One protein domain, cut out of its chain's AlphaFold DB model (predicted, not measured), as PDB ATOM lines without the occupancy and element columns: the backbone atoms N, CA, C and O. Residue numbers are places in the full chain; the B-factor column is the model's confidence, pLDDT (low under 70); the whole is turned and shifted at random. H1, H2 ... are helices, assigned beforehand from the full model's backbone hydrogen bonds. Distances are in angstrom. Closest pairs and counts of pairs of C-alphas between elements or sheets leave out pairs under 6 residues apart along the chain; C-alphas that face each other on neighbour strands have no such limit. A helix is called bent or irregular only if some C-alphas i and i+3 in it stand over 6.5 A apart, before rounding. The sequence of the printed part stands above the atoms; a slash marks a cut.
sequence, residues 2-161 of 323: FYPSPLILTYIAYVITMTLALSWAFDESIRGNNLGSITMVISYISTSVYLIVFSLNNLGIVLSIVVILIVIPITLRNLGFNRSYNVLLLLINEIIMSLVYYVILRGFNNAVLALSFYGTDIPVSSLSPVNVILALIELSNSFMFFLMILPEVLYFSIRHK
ATOM      1  N   PHE A   2     235.618 161.742 135.469       41.19
ATOM      2  CA  PHE A   2     234.186 161.458 135.551       41.19
ATOM      3  C   PHE A   2     233.830 161.339 137.032       41.19
ATOM      4  O   PHE A   2     234.282 160.413 137.698       41.19
ATOM      5  N   TYR A   3     233.086 162.307 137.563       41.00
ATOM      6  CA  TYR A   3     232.495 162.165 138.888       41.00
ATOM      7  C   TYR A   3     231.437 161.053 138.821       41.00
ATOM      8  O   TYR A   3     230.631 161.063 137.884       41.00
ATOM      9  N   PRO A   4     231.429 160.085 139.756       56.62
ATOM     10  CA  PRO A   4     230.374 159.082 139.799       56.62
ATOM     11  C   PRO A   4     229.026 159.787 139.974       56.62
ATOM     12  O   PRO A   4     228.916 160.755 140.730       56.62
ATOM     13  N   SER A   5     228.005 159.330 139.245       70.75
ATOM     14  CA  SER A   5     226.673 159.926 139.339       70.75
ATOM     15  C   SER A   5     226.169 159.862 140.793       70.75
ATOM     16  O   SER A   5     226.476 158.897 141.503       70.75
ATOM     17  N   PRO A   6     225.382 160.847 141.266       74.19
ATOM     18  CA  PRO A   6     224.852 160.856 142.634       74.19
ATOM     19  C   PRO A   6     224.145 159.552 143.022       74.19
ATOM     20  O   PRO A   6     224.224 159.126 144.168       74.19
ATOM     21  N   LEU A   7     223.528 158.884 142.042       68.50
ATOM     22  CA  LEU A   7     222.819 157.616 142.197       68.50
ATOM     23  C   LEU A   7     223.759 156.448 142.559       68.50
ATOM     24  O   LEU A   7     223.424 155.622 143.408       68.50
ATOM     25  N   ILE A   8     224.964 156.418 141.978       66.31
ATOM     26  CA  ILE A   8     226.003 155.429 142.303       66.31
ATOM     27  C   ILE A   8     226.531 155.663 143.721       66.31
ATOM     28  O   ILE A   8     226.664 154.715 144.491       66.31
ATOM     29  N   LEU A   9     226.784 156.919 144.105       72.75
ATOM     30  CA  LEU A   9     227.248 157.251 145.457       72.75
ATOM     31  C   LEU A   9     226.210 156.894 146.527       72.75
ATOM     32  O   LEU A   9     226.566 156.314 147.554       72.75
ATOM     33  N   THR A  10     224.926 157.176 146.279       73.44
ATOM     34  CA  THR A  10     223.844 156.765 147.187       73.44
ATOM     35  C   THR A  10     223.731 155.252 147.295       73.44
ATOM     36  O   THR A  10     223.472 154.745 148.381       73.44
ATOM     37  N   TYR A  11     223.972 154.525 146.202       72.62
ATOM     38  CA  TYR A  11     223.964 153.069 146.215       72.62
ATOM     39  C   TYR A  11     225.142 152.490 147.010       72.62
ATOM     40  O   TYR A  11     224.946 151.601 147.831       72.62
ATOM     41  N   ILE A  12     226.353 153.029 146.849       75.50
ATOM     42  CA  ILE A  12     227.524 152.603 147.635       75.50
ATOM     43  C   ILE A  12     227.285 152.843 149.132       75.50
ATOM     44  O   ILE A  12     227.515 151.950 149.945       75.50
ATOM     45  N   ALA A  13     226.776 154.022 149.503       82.00
ATOM     46  CA  ALA A  13     226.426 154.318 150.892       82.00
ATOM     47  C   ALA A  13     225.333 153.373 151.423       82.00
ATOM     48  O   ALA A  13     225.415 152.904 152.560       82.00
ATOM     49  N   TYR A  14     224.335 153.053 150.594       83.50
ATOM     50  CA  TYR A  14     223.294 152.083 150.921       83.50
ATOM     51  C   TYR A  14     223.868 150.688 151.192       83.50
ATOM     52  O   TYR A  14     223.570 150.110 152.231       83.50
ATOM     53  N   VAL A  15     224.733 150.174 150.314       81.62
ATOM     54  CA  VAL A  15     225.358 148.854 150.493       81.62
ATOM     55  C   VAL A  15     226.169 148.823 151.785       81.62
ATOM     56  O   VAL A  15     225.931 147.960 152.617       81.62
ATOM     57  N   ILE A  16     227.037 149.813 152.026       84.06
ATOM     58  CA  ILE A  16     227.850 149.869 153.254       84.06
ATOM     59  C   ILE A  16     226.964 149.870 154.507       84.06
ATOM     60  O   ILE A  16     227.227 149.140 155.464       84.06
ATOM     61  N   THR A  17     225.911 150.693 154.518       88.12
ATOM     62  CA  THR A  17     225.010 150.784 155.675       88.12
ATOM     63  C   THR A  17     224.202 149.506 155.879       88.12
ATOM     64  O   THR A  17     224.057 149.076 157.025       88.12
ATOM     65  N   MET A  18     223.731 148.864 154.806       89.50
ATOM     66  CA  MET A  18     222.992 147.607 154.912       89.50
ATOM     67  C   MET A  18     223.864 146.427 155.303       89.50
ATOM     68  O   MET A  18     223.435 145.672 156.165       89.50
ATOM     69  N   THR A  19     225.082 146.307 154.779       89.19
ATOM     70  CA  THR A  19     226.040 145.271 155.200       89.19
ATOM     71  C   THR A  19     226.313 145.369 156.708       89.19
ATOM     72  O   THR A  19     226.200 144.397 157.453       89.19
ATOM     73  N   LEU A  20     226.563 146.577 157.232       90.06
ATOM     74  CA  LEU A  20     226.737 146.765 158.680       90.06
ATOM     75  C   LEU A  20     225.470 146.409 159.476       90.06
ATOM     76  O   LEU A  20     225.558 145.757 160.523       90.06
ATOM     77  N   ALA A  21     224.298 146.826 158.990       92.06
ATOM     78  CA  ALA A  21     223.023 146.553 159.644       92.06
ATOM     79  C   ALA A  21     222.683 145.055 159.652       92.06
ATOM     80  O   ALA A  21     222.279 144.538 160.694       92.06
ATOM     81  N   LEU A  22     222.876 144.353 158.532       94.44
ATOM     82  CA  LEU A  22     222.620 142.920 158.384       94.44
ATOM     83  C   LEU A  22     223.616 142.089 159.184       94.44
ATOM     84  O   LEU A  22     223.188 141.180 159.891       94.44
ATOM     85  N   SER A  23     224.900 142.450 159.183       93.19
ATOM     86  CA  SER A  23     225.919 141.813 160.026       93.19
ATOM     87  C   SER A  23     225.549 141.859 161.514       93.19
ATOM     88  O   SER A  23     225.583 140.837 162.207       93.19
ATOM     89  N   TRP A  24     225.140 143.031 162.017       94.44
ATOM     90  CA  TRP A  24     224.672 143.175 163.399       94.44
ATOM     91  C   TRP A  24     223.358 142.424 163.646       94.44
ATOM     92  O   TRP A  24     223.246 141.674 164.619       94.44
ATOM     93  N   ALA A  25     222.372 142.600 162.765       95.50
ATOM     94  CA  ALA A  25     221.041 142.026 162.916       95.50
ATOM     95  C   ALA A  25     221.068 140.493 162.874       95.50
ATOM     96  O   ALA A  25     220.392 139.846 163.674       95.50
ATOM     97  N   PHE A  26     221.888 139.910 161.998       95.38
ATOM     98  CA  PHE A  26     222.093 138.472 161.915       95.38
ATOM     99  C   PHE A  26     222.704 137.925 163.206       95.38
ATOM    100  O   PHE A  26     222.161 136.975 163.774       95.38
ATOM    101  N   ASP A  27     223.762 138.554 163.726       93.56
ATOM    102  CA  ASP A  27     224.376 138.146 164.994       93.56
ATOM    103  C   ASP A  27     223.382 138.178 166.167       93.56
ATOM    104  O   ASP A  27     223.284 137.208 166.922       93.56
ATOM    105  N   GLU A  28     222.602 139.254 166.296       93.38
ATOM    106  CA  GLU A  28     221.564 139.371 167.327       93.38
ATOM    107  C   GLU A  28     220.441 138.336 167.128       93.38
ATOM    108  O   GLU A  28     219.986 137.710 168.091       93.38
ATOM    109  N   SER A  29     220.030 138.083 165.883       92.81
ATOM    110  CA  SER A  29     218.971 137.117 165.569       92.81
ATOM    111  C   SER A  29     219.350 135.682 165.954       92.81
ATOM    112  O   SER A  29     218.527 134.946 166.503       92.81
ATOM    113  N   ILE A  30     220.609 135.281 165.733       91.00
ATOM    114  CA  ILE A  30     221.110 133.945 166.089       91.00
ATOM    115  C   ILE A  30     221.193 133.769 167.612       91.00
ATOM    116  O   ILE A  30     221.007 132.658 168.109       91.00
ATOM    117  N   ARG A  31     221.380 134.858 168.370       88.75
ATOM    118  CA  ARG A  31     221.307 134.863 169.844       88.75
ATOM    119  C   ARG A  31     219.872 134.771 170.382       88.75
ATOM    120  O   ARG A  31     219.686 134.726 171.594       88.75
ATOM    121  N   GLY A  32     218.868 134.735 169.504       86.25
ATOM    122  CA  GLY A  32     217.453 134.680 169.873       86.25
ATOM    123  C   GLY A  32     216.825 136.049 170.136       86.25
ATOM    124  O   GLY A  32     215.706 136.113 170.646       86.25
ATOM    125  N   ASN A  33     217.507 137.147 169.796       90.69
ATOM    126  CA  ASN A  33     216.942 138.483 169.919       90.69
ATOM    127  C   ASN A  33     216.015 138.781 168.731       90.69
ATOM    128  O   ASN A  33     216.460 138.940 167.593       90.69
ATOM    129  N   ASN A  34     214.717 138.912 169.012       90.12
ATOM    130  CA  ASN A  34     213.700 139.197 167.998       90.12
ATOM    131  C   ASN A  34     213.951 140.511 167.247       90.12
ATOM    132  O   ASN A  34     213.547 140.616 166.090       90.12
ATOM    133  N   LEU A  35     214.612 141.494 167.872       93.25
ATOM    134  CA  LEU A  35     214.958 142.750 167.203       93.25
ATOM    135  C   LEU A  35     215.865 142.501 165.998       93.25
ATOM    136  O   LEU A  35     215.612 143.078 164.948       93.25
ATOM    137  N   GLY A  36     216.835 141.586 166.105       93.12
ATOM    138  CA  GLY A  36     217.703 141.218 164.985       93.12
ATOM    139  C   GLY A  36     216.905 140.662 163.806       93.12
ATOM    140  O   GLY A  36     216.997 141.172 162.692       93.12
ATOM    141  N   SER A  37     216.022 139.689 164.057       92.94
ATOM    142  CA  SER A  37     215.149 139.138 163.011       92.94
ATOM    143  C   SER A  37     214.219 140.194 162.397       92.94
ATOM    144  O   SER A  37     214.002 140.190 161.187       92.94
ATOM    145  N   ILE A  38     213.672 141.112 163.204       94.25
ATOM    146  CA  ILE A  38     212.829 142.215 162.715       94.25
ATOM    147  C   ILE A  38     213.647 143.156 161.826       94.25
ATOM    148  O   ILE A  38     213.191 143.499 160.738       94.25
ATOM    149  N   THR A  39     214.857 143.532 162.242       94.75
ATOM    150  CA  THR A  39     215.750 144.381 161.447       94.75
ATOM    151  C   THR A  39     216.081 143.730 160.105       94.75
ATOM    152  O   THR A  39     215.973 144.405 159.090       94.75
ATOM    153  N   MET A  40     216.361 142.423 160.057       94.94
ATOM    154  CA  MET A  40     216.596 141.713 158.788       94.94
ATOM    155  C   MET A  40     215.376 141.729 157.850       94.94
ATOM    156  O   MET A  40     215.533 141.817 156.633       94.94
ATOM    157  N   VAL A  41     214.154 141.661 158.393       95.56
ATOM    158  CA  VAL A  41     212.919 141.798 157.597       95.56
ATOM    159  C   VAL A  41     212.754 143.232 157.089       95.56
ATOM    160  O   VAL A  41     212.375 143.432 155.938       95.56
ATOM    161  N   ILE A  42     213.055 144.237 157.911       93.81
ATOM    162  CA  ILE A  42     212.998 145.646 157.497       93.81
ATOM    163  C   ILE A  42     214.031 145.924 156.399       93.81
ATOM    164  O   ILE A  42     213.681 146.544 155.395       93.81
ATOM    165  N   SER A  43     215.264 145.429 156.541       93.31
ATOM    166  CA  SER A  43     216.301 145.509 155.504       93.31
ATOM    167  C   SER A  43     215.836 144.864 154.200       93.31
ATOM    168  O   SER A  43     215.981 145.462 153.132       93.31
ATOM    169  N   TYR A  44     215.172 143.710 154.284       94.62
ATOM    170  CA  TYR A  44     214.608 143.044 153.116       94.62
ATOM    171  C   TYR A  44     213.541 143.896 152.423       94.62
ATOM    172  O   TYR A  44     213.579 144.080 151.205       94.62
ATOM    173  N   ILE A  45     212.594 144.443 153.193       93.56
ATOM    174  CA  ILE A  45     211.525 145.303 152.672       93.56
ATOM    175  C   ILE A  45     212.127 146.554 152.030       93.56
ATOM    176  O   ILE A  45     211.775 146.882 150.900       93.56
ATOM    177  N   SER A  46     213.070 147.212 152.707       90.56
ATOM    178  CA  SER A  46     213.776 148.390 152.190       90.56
ATOM    179  C   SER A  46     214.452 148.087 150.852       90.56
ATOM    180  O   SER A  46     214.239 148.796 149.870       90.56
ATOM    181  N   THR A  47     215.205 146.988 150.779       90.88
ATOM    182  CA  THR A  47     215.889 146.573 149.548       90.88
ATOM    183  C   THR A  47     214.896 146.238 148.433       90.88
ATOM    184  O   THR A  47     215.090 146.610 147.275       90.88
ATOM    185  N   SER A  48     213.789 145.589 148.778       92.25
ATOM    186  CA  SER A  48     212.736 145.241 147.826       92.25
ATOM    187  C   SER A  48     212.045 146.477 147.251       92.25
ATOM    188  O   SER A  48     211.733 146.500 146.062       92.25
ATOM    189  N   VAL A  49     211.852 147.532 148.051       89.38
ATOM    190  CA  VAL A  49     211.334 148.819 147.564       89.38
ATOM    191  C   VAL A  49     212.282 149.417 146.526       89.38
ATOM    192  O   VAL A  49     211.817 149.831 145.464       89.38
ATOM    193  N   TYR A  50     213.598 149.396 146.766       85.81
ATOM    194  CA  TYR A  50     214.575 149.820 145.757       85.81
ATOM    195  C   TYR A  50     214.460 148.999 144.471       85.81
ATOM    196  O   TYR A  50     214.385 149.575 143.385       85.81
ATOM    197  N   LEU A  51     214.378 147.669 144.578       90.12
ATOM    198  CA  LEU A  51     214.224 146.797 143.413       90.12
ATOM    199  C   LEU A  51     212.962 147.139 142.604       90.12
ATOM    200  O   LEU A  51     213.028 147.235 141.378       90.12
ATOM    201  N   ILE A  52     211.829 147.358 143.276       90.31
ATOM    202  CA  ILE A  52     210.554 147.734 142.648       90.31
ATOM    203  C   ILE A  52     210.686 149.073 141.914       90.31
ATOM    204  O   ILE A  52     210.322 149.163 140.740       90.31
ATOM    205  N   VAL A  53     211.249 150.090 142.574       86.25
ATOM    206  CA  VAL A  53     211.424 151.436 142.004       86.25
ATOM    207  C   VAL A  53     212.306 151.404 140.754       86.25
ATOM    208  O   VAL A  53     211.961 152.024 139.750       86.25
ATOM    209  N   PHE A  54     213.403 150.643 140.770       84.19
ATOM    210  CA  PHE A  54     214.326 150.563 139.631       84.19
ATOM    211  C   PHE A  54     213.874 149.619 138.508       84.19
ATOM    212  O   PHE A  54     214.439 149.653 137.415       84.19
ATOM    213  N   SER A  55     212.843 148.803 138.732       85.69
ATOM    214  CA  SER A  55     212.381 147.826 137.738       85.69
ATOM    215  C   SER A  55     211.204 148.293 136.874       85.69
ATOM    216  O   SER A  55     210.815 147.546 135.975       85.69
ATOM    217  N   LEU A  56     210.672 149.500 137.126       76.25
ATOM    218  CA  LEU A  56     209.645 150.274 136.393       76.25
ATOM    219  C   LEU A  56     208.637 149.472 135.545       76.25
ATOM    220  O   LEU A  56     207.478 149.349 135.920       76.25
ATOM    221  N   ASN A  57     209.053 148.925 134.400       81.25
ATOM    222  CA  ASN A  57     208.175 148.239 133.444       81.25
ATOM    223  C   ASN A  57     207.900 146.756 133.774       81.25
ATOM    224  O   ASN A  57     207.111 146.119 133.084       81.25
ATOM    225  N   ASN A  58     208.524 146.194 134.817       86.19
ATOM    226  CA  ASN A  58     208.457 144.761 135.147       86.19
ATOM    227  C   ASN A  58     207.887 144.470 136.538       86.19
ATOM    228  O   ASN A  58     208.196 143.441 137.143       86.19
ATOM    229  N   LEU A  59     207.042 145.368 137.052       85.81
ATOM    230  CA  LEU A  59     206.498 145.291 138.412       85.81
ATOM    231  C   LEU A  59     205.867 143.932 138.735       85.81
ATOM    232  O   LEU A  59     206.108 143.404 139.814       85.81
ATOM    233  N   GLY A  60     205.122 143.327 137.802       86.25
ATOM    234  CA  GLY A  60     204.488 142.022 138.029       86.25
ATOM    235  C   GLY A  60     205.491 140.896 138.316       86.25
ATOM    236  O   GLY A  60     205.284 140.095 139.229       86.25
ATOM    237  N   ILE A  61     206.610 140.865 137.587       87.56
ATOM    238  CA  ILE A  61     207.670 139.864 137.784       87.56
ATOM    239  C   ILE A  61     208.416 140.154 139.091       87.56
ATOM    240  O   ILE A  61     208.621 139.256 139.903       87.56
ATOM    241  N   VAL A  62     208.769 141.418 139.328       90.81
ATOM    242  CA  VAL A  62     209.551 141.845 140.498       90.81
ATOM    243  C   VAL A  62     208.797 141.601 141.802       90.81
ATOM    244  O   VAL A  62     209.364 141.054 142.746       90.81
ATOM    245  N   LEU A  63     207.507 141.943 141.848       90.50
ATOM    246  CA  LEU A  63     206.654 141.664 143.002       90.50
ATOM    247  C   LEU A  63     206.576 140.162 143.280       90.50
ATOM    248  O   LEU A  63     206.652 139.756 144.436       90.50
ATOM    249  N   SER A  64     206.489 139.337 142.233       89.62
ATOM    250  CA  SER A  64     206.475 137.879 142.385       89.62
ATOM    251  C   SER A  64     207.783 137.362 142.992       89.62
ATOM    252  O   SER A  64     207.738 136.564 143.925       89.62
ATOM    253  N   ILE A  65     208.938 137.855 142.526       90.56
ATOM    254  CA  ILE A  65     210.259 137.508 143.082       90.56
ATOM    255  C   ILE A  65     210.322 137.856 144.573       90.56
ATOM    256  O   ILE A  65     210.641 136.995 145.393       90.56
ATOM    257  N   VAL A  66     209.985 139.100 144.924       93.12
ATOM    258  CA  VAL A  66     210.040 139.595 146.305       93.12
ATOM    259  C   VAL A  66     209.117 138.778 147.218       93.12
ATOM    260  O   VAL A  66     209.511 138.319 148.286       93.12
ATOM    261  N   VAL A  67     207.877 138.528 146.798       92.31
ATOM    262  CA  VAL A  67     206.928 137.776 147.630       92.31
ATOM    263  C   VAL A  67     207.379 136.326 147.814       92.31
ATOM    264  O   VAL A  67     207.397 135.833 148.939       92.31
ATOM    265  N   ILE A  68     207.779 135.638 146.742       90.75
ATOM    266  CA  ILE A  68     208.182 134.226 146.825       90.75
ATOM    267  C   ILE A  68     209.406 134.064 147.729       90.75
ATOM    268  O   ILE A  68     209.426 133.177 148.587       90.75
ATOM    269  N   LEU A  69     210.404 134.936 147.574       91.94
ATOM    270  CA  LEU A  69     211.643 134.832 148.334       91.94
ATOM    271  C   LEU A  69     211.437 135.086 149.830       91.94
ATOM    272  O   LEU A  69     212.054 134.390 150.627       91.94
ATOM    273  N   ILE A  70     210.548 135.990 150.255       93.12
ATOM    274  CA  ILE A  70     210.289 136.166 151.697       93.12
ATOM    275  C   ILE A  70     209.374 135.086 152.294       93.12
ATOM    276  O   ILE A  70     209.466 134.785 153.487       93.12
ATOM    277  N   VAL A  71     208.510 134.456 151.494       93.75
ATOM    278  CA  VAL A  71     207.608 133.400 151.986       93.75
ATOM    279  C   VAL A  71     208.393 132.187 152.491       93.75
ATOM    280  O   VAL A  71     208.061 131.653 153.550       93.75
ATOM    281  N   ILE A  72     209.466 131.781 151.806       90.31
ATOM    282  CA  ILE A  72     210.294 130.627 152.200       90.31
ATOM    283  C   ILE A  72     210.797 130.743 153.654       90.31
ATOM    284  O   ILE A  72     210.453 129.877 154.463       90.31
ATOM    285  N   PRO A  73     211.542 131.791 154.062       92.31
ATOM    286  CA  PRO A  73     211.994 131.924 155.442       92.31
ATOM    287  C   PRO A  73     210.813 132.046 156.422       92.31
ATOM    288  O   PRO A  73     210.851 131.428 157.487       92.31
ATOM    289  N   ILE A  74     209.729 132.754 156.074       92.06
ATOM    290  CA  ILE A  74     208.543 132.858 156.947       92.06
ATOM    291  C   ILE A  74     207.939 131.479 157.238       92.06
ATOM    292  O   ILE A  74     207.610 131.188 158.390       92.06
ATOM    293  N   THR A  75     207.826 130.605 156.234       94.12
ATOM    294  CA  THR A  75     207.308 129.245 156.452       94.12
ATOM    295  C   THR A  75     208.188 128.457 157.423       94.12
ATOM    296  O   THR A  75     207.663 127.827 158.336       94.12
ATOM    297  N   LEU A  76     209.517 128.563 157.323       92.50
ATOM    298  CA  LEU A  76     210.441 127.917 158.264       92.50
ATOM    299  C   LEU A  76     210.311 128.444 159.690       92.50
ATOM    300  O   LEU A  76     210.346 127.652 160.633       92.50
ATOM    301  N   ARG A  77     210.113 129.757 159.855       91.81
ATOM    302  CA  ARG A  77     209.822 130.351 161.166       91.81
ATOM    303  C   ARG A  77     208.547 129.760 161.764       91.81
ATOM    304  O   ARG A  77     208.547 129.375 162.929       91.81
ATOM    305  N   ASN A  78     207.491 129.634 160.960       92.19
ATOM    306  CA  ASN A  78     206.212 129.058 161.393       92.19
ATOM    307  C   ASN A  78     206.323 127.566 161.750       92.19
ATOM    308  O   ASN A  78     205.594 127.089 162.611       92.19
ATOM    309  N   LEU A  79     207.261 126.845 161.131       93.50
ATOM    310  CA  LEU A  79     207.589 125.456 161.462       93.50
ATOM    311  C   LEU A  79     208.526 125.319 162.682       93.50
ATOM    312  O   LEU A  79     208.875 124.203 163.062       93.50
ATOM    313  N   GLY A  80     208.942 126.426 163.304       90.06
ATOM    314  CA  GLY A  80     209.815 126.437 164.482       90.06
ATOM    315  C   GLY A  80     211.317 126.382 164.175       90.06
ATOM    316  O   GLY A  80     212.134 126.372 165.098       90.06
ATOM    317  N   PHE A  81     211.723 126.404 162.902       90.88
ATOM    318  CA  PHE A  81     213.129 126.387 162.490       90.88
ATOM    319  C   PHE A  81     213.745 127.798 162.506       90.88
ATOM    320  O   PHE A  81     214.183 128.313 161.479       90.88
ATOM    321  N   ASN A  82     213.805 128.434 163.682       90.12
ATOM    322  CA  ASN A  82     214.225 129.839 163.836       90.12
ATOM    323  C   ASN A  82     215.640 130.135 163.313       90.12
ATOM    324  O   ASN A  82     215.869 131.175 162.700       90.12
ATOM    325  N   ARG A  83     216.598 129.222 163.523       91.38
ATOM    326  CA  ARG A  83     217.969 129.409 163.028       91.38
ATOM    327  C   ARG A  83     218.022 129.355 161.502       91.38
ATOM    328  O   ARG A  83     218.577 130.257 160.887       91.38
ATOM    329  N   SER A  84     217.382 128.353 160.902       93.06
ATOM    330  CA  SER A  84     217.250 128.233 159.446       93.06
ATOM    331  C   SER A  84     216.511 129.420 158.835       93.06
ATOM    332  O   SER A  84     216.921 129.902 157.786       93.06
ATOM    333  N   TYR A  85     215.472 129.925 159.509       94.56
ATOM    334  CA  TYR A  85     214.779 131.159 159.141       94.56
ATOM    335  C   TYR A  85     215.749 132.341 159.042       94.56
ATOM    336  O   TYR A  85     215.798 132.981 157.997       94.56
ATOM    337  N   ASN A  86     216.545 132.599 160.083       95.19
ATOM    338  CA  ASN A  86     217.483 133.723 160.094       95.19
ATOM    339  C   ASN A  86     218.587 133.561 159.034       95.19
ATOM    340  O   ASN A  86     218.902 134.518 158.337       95.19
ATOM    341  N   VAL A  87     219.143 132.355 158.864       95.94
ATOM    342  CA  VAL A  87     220.180 132.100 157.845       95.94
ATOM    343  C   VAL A  87     219.626 132.269 156.428       95.94
ATOM    344  O   VAL A  87     220.256 132.923 155.604       95.94
ATOM    345  N   LEU A  88     218.441 131.731 156.128       95.69
ATOM    346  CA  LEU A  88     217.832 131.918 154.806       95.69
ATOM    347  C   LEU A  88     217.412 133.360 154.564       95.69
ATOM    348  O   LEU A  88     217.571 133.850 153.453       95.69
ATOM    349  N   LEU A  89     216.917 134.053 155.590       95.69
ATOM    350  CA  LEU A  89     216.600 135.469 155.479       95.69
ATOM    351  C   LEU A  89     217.854 136.299 155.173       95.69
ATOM    352  O   LEU A  89     217.756 137.227 154.376       95.69
ATOM    353  N   LEU A  90     219.016 135.953 155.742       96.12
ATOM    354  CA  LEU A  90     220.298 136.577 155.393       96.12
ATOM    355  C   LEU A  90     220.621 136.355 153.915       96.12
ATOM    356  O   LEU A  90     220.722 137.312 153.160       96.12
ATOM    357  N   LEU A  91     220.691 135.092 153.481       96.06
ATOM    358  CA  LEU A  91     221.040 134.743 152.097       96.06
ATOM    359  C   LEU A  91     220.107 135.406 151.075       96.06
ATOM    360  O   LEU A  91     220.548 135.851 150.022       96.06
ATOM    361  N   ILE A  92     218.816 135.497 151.391       95.44
ATOM    362  CA  ILE A  92     217.816 136.122 150.526       95.44
ATOM    363  C   ILE A  92     217.960 137.650 150.493       95.44
ATOM    364  O   ILE A  92     217.753 138.241 149.431       95.44
ATOM    365  N   ASN A  93     218.336 138.291 151.606       94.38
ATOM    366  CA  ASN A  93     218.715 139.706 151.592       94.38
ATOM    367  C   ASN A  93     219.901 139.927 150.647       94.38
ATOM    368  O   ASN A  93     219.812 140.794 149.779       94.38
ATOM    369  N   GLU A  94     220.938 139.093 150.739       92.94
ATOM    370  CA  GLU A  94     222.122 139.216 149.882       92.94
ATOM    371  C   GLU A  94     221.816 138.990 148.401       92.94
ATOM    372  O   GLU A  94     222.284 139.745 147.548       92.94
ATOM    373  N   ILE A  95     220.966 138.011 148.071       94.19
ATOM    374  CA  ILE A  95     220.510 137.785 146.692       94.19
ATOM    375  C   ILE A  95     219.752 139.010 146.170       94.19
ATOM    376  O   ILE A  95     220.022 139.474 145.063       94.19
ATOM    377  N   ILE A  96     218.818 139.570 146.942       93.44
ATOM    378  CA  ILE A  96     218.041 140.735 146.492       93.44
ATOM    379  C   ILE A  96     218.920 141.986 146.378       93.44
ATOM    380  O   ILE A  96     218.802 142.707 145.388       93.44
ATOM    381  N   MET A  97     219.822 142.237 147.329       91.19
ATOM    382  CA  MET A  97     220.769 143.354 147.242       91.19
ATOM    383  C   MET A  97     221.703 143.202 146.034       91.19
ATOM    384  O   MET A  97     221.910 144.164 145.290       91.19
ATOM    385  N   SER A  98     222.181 141.985 145.772       90.75
ATOM    386  CA  SER A  98     222.981 141.682 144.583       90.75
ATOM    387  C   SER A  98     222.182 141.898 143.300       90.75
ATOM    388  O   SER A  98     222.690 142.500 142.360       90.75
ATOM    389  N   LEU A  99     220.905 141.507 143.250       92.00
ATOM    390  CA  LEU A  99     220.052 141.775 142.090       92.00
ATOM    391  C   LEU A  99     219.880 143.280 141.853       92.00
ATOM    392  O   LEU A  99     220.005 143.737 140.718       92.00
ATOM    393  N   VAL A 100     219.626 144.060 142.909       90.31
ATOM    394  CA  VAL A 100     219.452 145.521 142.821       90.31
ATOM    395  C   VAL A 100     220.668 146.179 142.176       90.31
ATOM    396  O   VAL A 100     220.490 147.043 141.319       90.31
ATOM    397  N   TYR A 101     221.885 145.735 142.506       86.75
ATOM    398  CA  TYR A 101     223.107 146.200 141.845       86.75
ATOM    399  C   TYR A 101     223.033 146.064 140.320       86.75
ATOM    400  O   TYR A 101     223.200 147.045 139.588       86.75
ATOM    401  N   TYR A 102     222.746 144.856 139.830       85.88
ATOM    402  CA  TYR A 102     222.681 144.586 138.394       85.88
ATOM    403  C   TYR A 102     221.530 145.344 137.728       85.88
ATOM    404  O   TYR A 102     221.691 145.846 136.611       85.88
ATOM    405  N   VAL A 103     220.392 145.482 138.413       88.06
ATOM    406  CA  VAL A 103     219.242 146.252 137.922       88.06
ATOM    407  C   VAL A 103     219.585 147.737 137.789       88.06
ATOM    408  O   VAL A 103     219.242 148.330 136.769       88.06
ATOM    409  N   ILE A 104     220.304 148.332 138.746       82.75
ATOM    410  CA  ILE A 104     220.749 149.735 138.661       82.75
ATOM    411  C   ILE A 104     221.696 149.940 137.473       82.75
ATOM    412  O   ILE A 104     221.601 150.952 136.781       82.75
ATOM    413  N   LEU A 105     222.594 148.984 137.214       81.12
ATOM    414  CA  LEU A 105     223.576 149.103 136.135       81.12
ATOM    415  C   LEU A 105     222.997 148.867 134.736       81.12
ATOM    416  O   LEU A 105     223.455 149.490 133.780       81.12
ATOM    417  N   ARG A 106     222.049 147.934 134.587       81.56
ATOM    418  CA  ARG A 106     221.637 147.411 133.267       81.56
ATOM    419  C   ARG A 106     220.140 147.541 132.976       81.56
ATOM    420  O   ARG A 106     219.729 147.366 131.828       81.56
ATOM    421  N   GLY A 107     219.329 147.856 133.983       86.88
ATOM    422  CA  GLY A 107     217.874 147.712 133.948       86.88
ATOM    423  C   GLY A 107     217.439 146.254 134.142       86.88
ATOM    424  O   GLY A 107     218.183 145.324 133.834       86.88
ATOM    425  N   PHE A 108     216.216 146.042 134.637       90.12
ATOM    426  CA  PHE A 108     215.745 144.718 135.077       90.12
ATOM    427  C   PHE A 108     215.857 143.619 134.010       90.12
ATOM    428  O   PHE A 108     216.437 142.569 134.273       90.12
ATOM    429  N   ASN A 109     215.364 143.864 132.792       90.06
ATOM    430  CA  ASN A 109     215.362 142.844 131.735       90.06
ATOM    431  C   ASN A 109     216.779 142.419 131.367       90.06
ATOM    432  O   ASN A 109     217.081 141.231 131.340       90.06
ATOM    433  N   ASN A 110     217.653 143.393 131.124       87.12
ATOM    434  CA  ASN A 110     219.026 143.114 130.729       87.12
ATOM    435  C   ASN A 110     219.826 142.501 131.877       87.12
ATOM    436  O   ASN A 110     220.705 141.692 131.613       87.12
ATOM    437  N   ALA A 111     219.529 142.856 133.131       88.50
ATOM    438  CA  ALA A 111     220.136 142.226 134.297       88.50
ATOM    439  C   ALA A 111     219.792 140.733 134.355       88.50
ATOM    440  O   ALA A 111     220.699 139.910 134.409       88.50
ATOM    441  N   VAL A 112     218.504 140.379 134.265       91.50
ATOM    442  CA  VAL A 112     218.062 138.974 134.287       91.50
ATOM    443  C   VAL A 112     218.620 138.199 133.097       91.50
ATOM    444  O   VAL A 112     219.149 137.109 133.284       91.50
ATOM    445  N   LEU A 113     218.546 138.755 131.885       89.81
ATOM    446  CA  LEU A 113     219.064 138.091 130.687       89.81
ATOM    447  C   LEU A 113     220.580 137.892 130.761       89.81
ATOM    448  O   LEU A 113     221.050 136.789 130.496       89.81
ATOM    449  N   ALA A 114     221.331 138.918 131.175       86.75
ATOM    450  CA  ALA A 114     222.780 138.825 131.321       86.75
ATOM    451  C   ALA A 114     223.174 137.789 132.377       86.75
ATOM    452  O   ALA A 114     223.996 136.938 132.080       86.75
ATOM    453  N   LEU A 115     222.554 137.809 133.560       88.94
ATOM    454  CA  LEU A 115     222.825 136.821 134.609       88.94
ATOM    455  C   LEU A 115     222.441 135.405 134.164       88.94
ATOM    456  O   LEU A 115     223.197 134.471 134.379       88.94
ATOM    457  N   SER A 116     221.305 135.225 133.484       89.44
ATOM    458  CA  SER A 116     220.937 133.903 132.961       89.44
ATOM    459  C   SER A 116     221.924 133.393 131.907       89.44
ATOM    460  O   SER A 116     222.233 132.204 131.887       89.44
ATOM    461  N   PHE A 117     222.437 134.293 131.061       86.06
ATOM    462  CA  PHE A 117     223.460 133.973 130.074       86.06
ATOM    463  C   PHE A 117     224.782 133.622 130.756       86.06
ATOM    464  O   PHE A 117     225.332 132.577 130.455       86.06
ATOM    465  N   TYR A 118     225.246 134.425 131.716       82.75
ATOM    466  CA  TYR A 118     226.477 134.148 132.461       82.75
ATOM    467  C   TYR A 118     226.416 132.799 133.177       82.75
ATOM    468  O   TYR A 118     227.326 131.997 133.035       82.75
ATOM    469  N   GLY A 119     225.294 132.488 133.827       81.56
ATOM    470  CA  GLY A 119     225.171 131.223 134.542       81.56
ATOM    471  C   GLY A 119     225.092 129.981 133.647       81.56
ATOM    472  O   GLY A 119     225.387 128.889 134.119       81.56
ATOM    473  N   THR A 120     224.666 130.097 132.384       84.94
ATOM    474  CA  THR A 120     224.394 128.919 131.530       84.94
ATOM    475  C   THR A 120     225.185 128.851 130.230       84.94
ATOM    476  O   THR A 120     225.138 127.815 129.573       84.94
ATOM    477  N   ASP A 121     225.834 129.943 129.831       82.00
ATOM    478  CA  ASP A 121     226.421 130.172 128.505       82.00
ATOM    479  C   ASP A 121     225.426 129.978 127.332       82.00
ATOM    480  O   ASP A 121     225.796 129.811 126.170       82.00
ATOM    481  N   ILE A 122     224.113 130.018 127.611       83.69
ATOM    482  CA  ILE A 122     223.054 129.879 126.601       83.69
ATOM    483  C   ILE A 122     222.488 131.266 126.281       83.69
ATOM    484  O   ILE A 122     221.940 131.915 127.173       83.69
ATOM    485  N   PRO A 123     222.558 131.749 125.026       82.44
ATOM    486  CA  PRO A 123     222.045 133.067 124.670       82.44
ATOM    487  C   PRO A 123     220.530 133.141 124.874       82.44
ATOM    488  O   PRO A 123     219.761 132.354 124.317       82.44
ATOM    489  N   VAL A 124     220.093 134.138 125.643       80.75
ATOM    490  CA  VAL A 124     218.686 134.343 125.989       80.75
ATOM    491  C   VAL A 124     218.205 135.692 125.462       80.75
ATOM    492  O   VAL A 124     218.764 136.736 125.785       80.75
ATOM    493  N   SER A 125     217.133 135.683 124.668       77.94
ATOM    494  CA  SER A 125     216.555 136.892 124.058       77.94
ATOM    495  C   SER A 125     215.215 137.321 124.661       77.94
ATOM    496  O   SER A 125     214.701 138.386 124.324       77.94
ATOM    497  N   SER A 126     214.629 136.512 125.549       83.88
ATOM    498  CA  SER A 126     213.320 136.788 126.146       83.88
ATOM    499  C   SER A 126     213.270 136.452 127.634       83.88
ATOM    500  O   SER A 126     213.921 135.528 128.125       83.88
ATOM    501  N   LEU A 127     212.484 137.231 128.374       85.69
ATOM    502  CA  LEU A 127     212.222 136.983 129.784       85.69
ATOM    503  C   LEU A 127     211.272 135.795 129.930       85.69
ATOM    504  O   LEU A 127     210.142 135.828 129.448       85.69
ATOM    505  N   SER A 128     211.725 134.767 130.640       88.75
ATOM    506  CA  SER A 128     210.902 133.640 131.065       88.75
ATOM    507  C   SER A 128     211.078 133.418 132.570       88.75
ATOM    508  O   SER A 128     212.115 133.801 133.121       88.75
ATOM    509  N   PRO A 129     210.112 132.780 133.255       87.12
ATOM    510  CA  PRO A 129     210.262 132.431 134.668       87.12
ATOM    511  C   PRO A 129     211.518 131.596 134.953       87.12
ATOM    512  O   PRO A 129     212.152 131.774 135.987       87.12
ATOM    513  N   VAL A 130     211.914 130.732 134.012       89.31
ATOM    514  CA  VAL A 130     213.140 129.929 134.120       89.31
ATOM    515  C   VAL A 130     214.368 130.837 134.150       89.31
ATOM    516  O   VAL A 130     215.199 130.698 135.041       89.31
ATOM    517  N   ASN A 131     214.439 131.830 133.262       89.81
ATOM    518  CA  ASN A 131     215.570 132.765 133.204       89.81
ATOM    519  C   ASN A 131     215.687 133.602 134.484       89.81
ATOM    520  O   ASN A 131     216.793 133.884 134.927       89.81
ATOM    521  N   VAL A 132     214.559 133.947 135.113       91.44
ATOM    522  CA  VAL A 132     214.549 134.620 136.421       91.44
ATOM    523  C   VAL A 132     215.153 133.724 137.503       91.44
ATOM    524  O   VAL A 132     215.989 134.188 138.270       91.44
ATOM    525  N   ILE A 133     214.763 132.447 137.565       91.38
ATOM    526  CA  ILE A 133     215.301 131.503 138.557       91.38
ATOM    527  C   ILE A 133     216.805 131.302 138.349       91.38
ATOM    528  O   ILE A 133     217.564 131.383 139.312       91.38
ATOM    529  N   LEU A 134     217.234 131.087 137.103       91.50
ATOM    530  CA  LEU A 134     218.648 130.922 136.765       91.50
ATOM    531  C   LEU A 134     219.449 132.172 137.138       91.50
ATOM    532  O   LEU A 134     220.479 132.052 137.789       91.50
ATOM    533  N   ALA A 135     218.933 133.365 136.831       91.19
ATOM    534  CA  ALA A 135     219.565 134.620 137.221       91.19
ATOM    535  C   ALA A 135     219.684 134.773 138.746       91.19
ATOM    536  O   ALA A 135     220.722 135.209 139.232       91.19
ATOM    537  N   LEU A 136     218.650 134.409 139.514       93.81
ATOM    538  CA  LEU A 136     218.687 134.484 140.979       93.81
ATOM    539  C   LEU A 136     219.705 133.518 141.594       93.81
ATOM    540  O   LEU A 136     220.331 133.858 142.595       93.81
ATOM    541  N   ILE A 137     219.866 132.328 141.013       92.88
ATOM    542  CA  ILE A 137     220.890 131.370 141.439       92.88
ATOM    543  C   ILE A 137     222.277 131.896 141.072       92.88
ATOM    544  O   ILE A 137     223.167 131.883 141.920       92.88
ATOM    545  N   GLU A 138     222.443 132.413 139.856       90.31
ATOM    546  CA  GLU A 138     223.720 132.939 139.371       90.31
ATOM    547  C   GLU A 138     224.240 134.104 140.222       90.31
ATOM    548  O   GLU A 138     225.441 134.256 140.409       90.31
ATOM    549  N   LEU A 139     223.355 134.880 140.858       90.75
ATOM    550  CA  LEU A 139     223.788 135.911 141.804       90.75
ATOM    551  C   LEU A 139     224.676 135.364 142.924       90.75
ATOM    552  O   LEU A 139     225.543 136.096 143.381       90.75
ATOM    553  N   SER A 140     224.526 134.104 143.335       90.62
ATOM    554  CA  SER A 140     225.406 133.503 144.348       90.62
ATOM    555  C   SER A 140     226.846 133.274 143.873       90.62
ATOM    556  O   SER A 140     227.751 133.228 144.709       90.62
ATOM    557  N   ASN A 141     227.057 133.199 142.556       85.12
ATOM    558  CA  ASN A 141     228.375 133.205 141.929       85.12
ATOM    559  C   ASN A 141     228.891 134.635 141.701       85.12
ATOM    560  O   ASN A 141     230.071 134.836 141.455       85.12
ATOM    561  N   SER A 142     228.042 135.657 141.819       81.06
ATOM    562  CA  SER A 142     228.456 137.031 141.545       81.06
ATOM    563  C   SER A 142     229.376 137.611 142.621       81.06
ATOM    564  O   SER A 142     229.208 137.390 143.824       81.06
ATOM    565  N   PHE A 143     230.282 138.488 142.188       77.19
ATOM    566  CA  PHE A 143     231.123 139.283 143.082       77.19
ATOM    567  C   PHE A 143     230.326 140.107 144.092       77.19
ATOM    568  O   PHE A 143     230.746 140.280 145.236       77.19
ATOM    569  N   MET A 144     229.163 140.618 143.680       82.69
ATOM    570  CA  MET A 144     228.354 141.434 144.574       82.69
ATOM    571  C   MET A 144     227.851 140.613 145.759       82.69
ATOM    572  O   MET A 144     227.952 141.062 146.896       82.69
ATOM    573  N   PHE A 145     227.424 139.374 145.517       88.12
ATOM    574  CA  PHE A 145     227.033 138.473 146.592       88.12
ATOM    575  C   PHE A 145     228.212 138.141 147.506       88.12
ATOM    576  O   PHE A 145     228.064 138.190 148.723       88.12
ATOM    577  N   PHE A 146     229.399 137.880 146.946       87.44
ATOM    578  CA  PHE A 146     230.622 137.679 147.729       87.44
ATOM    579  C   PHE A 146     230.914 138.858 148.671       87.44
ATOM    580  O   PHE A 146     231.104 138.651 149.873       87.44
ATOM    581  N   LEU A 147     230.912 140.087 148.142       84.31
ATOM    582  CA  LEU A 147     231.182 141.298 148.920       84.31
ATOM    583  C   LEU A 147     230.160 141.540 150.027       84.31
ATOM    584  O   LEU A 147     230.511 142.155 151.032       84.31
ATOM    585  N   MET A 148     228.921 141.094 149.829       88.31
ATOM    586  CA  MET A 148     227.845 141.324 150.782       88.31
ATOM    587  C   MET A 148     227.592 140.162 151.743       88.31
ATOM    588  O   MET A 148     226.908 140.376 152.722       88.31
ATOM    589  N   ILE A 149     228.092 138.943 151.502       92.38
ATOM    590  CA  ILE A 149     227.942 137.829 152.461       92.38
ATOM    591  C   ILE A 149     229.199 137.617 153.308       92.38
ATOM    592  O   ILE A 149     229.126 137.134 154.444       92.38
ATOM    593  N   LEU A 150     230.381 137.923 152.763       91.81
ATOM    594  CA  LEU A 150     231.641 137.672 153.458       91.81
ATOM    595  C   LEU A 150     231.787 138.507 154.747       91.81
ATOM    596  O   LEU A 150     232.190 137.917 155.756       91.81
ATOM    597  N   PRO A 151     231.478 139.821 154.776       91.19
ATOM    598  CA  PRO A 151     231.562 140.618 156.003       91.19
ATOM    599  C   PRO A 151     230.699 140.064 157.144       91.19
ATOM    600  O   PRO A 151     231.138 140.053 158.291       91.19
ATOM    601  N   GLU A 152     229.530 139.522 156.832       93.12
ATOM    602  CA  GLU A 152     228.513 138.992 157.735       93.12
ATOM    603  C   GLU A 152     229.017 137.692 158.356       93.12
ATOM    604  O   GLU A 152     229.008 137.519 159.581       93.12
ATOM    605  N   VAL A 153     229.531 136.789 157.513       93.69
ATOM    606  CA  VAL A 153     230.158 135.537 157.952       93.69
ATOM    607  C   VAL A 153     231.399 135.823 158.797       93.69
ATOM    608  O   VAL A 153     231.619 135.158 159.818       93.69
ATOM    609  N   LEU A 154     232.212 136.805 158.401       94.44
ATOM    610  CA  LEU A 154     233.423 137.210 159.112       94.44
ATOM    611  C   LEU A 154     233.079 137.818 160.473       94.44
ATOM    612  O   LEU A 154     233.633 137.392 161.489       94.44
ATOM    613  N   TYR A 155     232.128 138.750 160.514       93.88
ATOM    614  CA  TYR A 155     231.642 139.381 161.735       93.88
ATOM    615  C   TYR A 155     231.095 138.341 162.713       93.88
ATOM    616  O   TYR A 155     231.529 138.293 163.867       93.88
ATOM    617  N   PHE A 156     230.221 137.451 162.234       92.94
ATOM    618  CA  PHE A 156     229.681 136.342 163.015       92.94
ATOM    619  C   PHE A 156     230.803 135.456 163.576       92.94
ATOM    620  O   PHE A 156     230.874 135.203 164.780       92.94
ATOM    621  N   SER A 157     231.733 135.025 162.723       93.38
ATOM    622  CA  SER A 157     232.788 134.084 163.112       93.38
ATOM    623  C   SER A 157     233.774 134.683 164.119       93.38
ATOM    624  O   SER A 157     234.158 134.005 165.076       93.38
ATOM    625  N   ILE A 158     234.152 135.956 163.956       93.50
ATOM    626  CA  ILE A 158     235.044 136.663 164.886       93.50
ATOM    627  C   ILE A 158     234.338 136.925 166.218       93.50
ATOM    628  O   ILE A 158     234.901 136.625 167.274       93.50
ATOM    629  N   ARG A 159     233.102 137.443 166.192       92.25
ATOM    630  CA  ARG A 159     232.361 137.808 167.411       92.25
ATOM    631  C   ARG A 159     232.054 136.586 168.282       92.25
ATOM    632  O   ARG A 159     232.102 136.700 169.506       92.25
ATOM    633  N   HIS A 160     231.818 135.420 167.673       87.81
ATOM    634  CA  HIS A 160     231.587 134.149 168.381       87.81
ATOM    635  C   HIS A 160     232.844 133.301 168.608       87.81
ATOM    636  O   HIS A 160     232.747 132.236 169.215       87.81
ATOM    637  N   LYS A 161     234.024 133.734 168.133       88.81
ATOM    638  CA  LYS A 161     235.272 132.937 168.142       88.81
ATOM    639  C   LYS A 161     235.094 131.539 167.525       88.81
ATOM    640  O   LYS A 161     235.745 130.576 167.928       88.81
TER     641      LYS A 161
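This is residues 2 to 161 of the 323 residues of an uncharacterized protein of Acidianus infernus (UniProt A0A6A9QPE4). Five helices, H1, H2, H3, H4 and H7, make an up-and-down bundle, each running against the one before it in the chain, with H4 in the middle. Two shorter helices, H5 and H6, pack on each other and on H4, crosswise near one end of the bundle. The 160 printed residues hold seven named helices, H1 to H7 in chain order, and no named strand: all helix. The whole is compact, with a radius of gyration of the C-alphas of 15.9 A and spans of 46 by 42 by 27 A.

Start with H1, residues 6 to 30, and H2, residues 34 to 54, a hairpin at a shallow tilt of 25 degrees; their closest C-alphas, Ala 25 and Gly 36, are 4.0 A apart. Next look at H3, residues 56 to 78, which touches H2 with residues 59 to 66 alone, closest at the C-alphas of Val 62 and Ile 52, 6.3 A. The hub is H4, residues 82 to 106; it touches H2 closest at the C-alphas of Val 100 and Leu 51, 5.4 A. H5, residues 108 to 120, and H6, residues 129 to 141, touch closest at the C-alphas of Ser 116 and Ala 135, 4.5 A. H6 stands about perpendicular to H4, at 78 degrees. H7, residues 143 to 159, touches H1 closest at the C-alphas of Glu 152 and Ser 23, 4.5 A. Every O i to N i+4 pair is within hydrogen-bond range in H1, H2, H4 and H5; the counts are 15 of 19 in H3, 7 of 9 in H6 and 11 of 13 in H7.

Find C-alpha 6 at (224.852, 160.856, 142.634); from there H1 runs 35.9 A. H2 spans 30.6 A, H3 33.0 A, H4 36.0 A, H5 18.4 A and H6 19.5 A. H3 is irregular, with C-alphas 57 and 60 8.6 A apart, and has a kink of 34 degrees near residue 63. H7 spans 24.4 A and ends at C-alpha 159, (232.361, 137.808, 167.411).

The C-alphas of Phe 2 and Leu 79 are the two farthest apart, 51.7 A. The printed part has no cut and no long link. Look for pLDDT under 70 at residues 2 to 4 and 7 to 8.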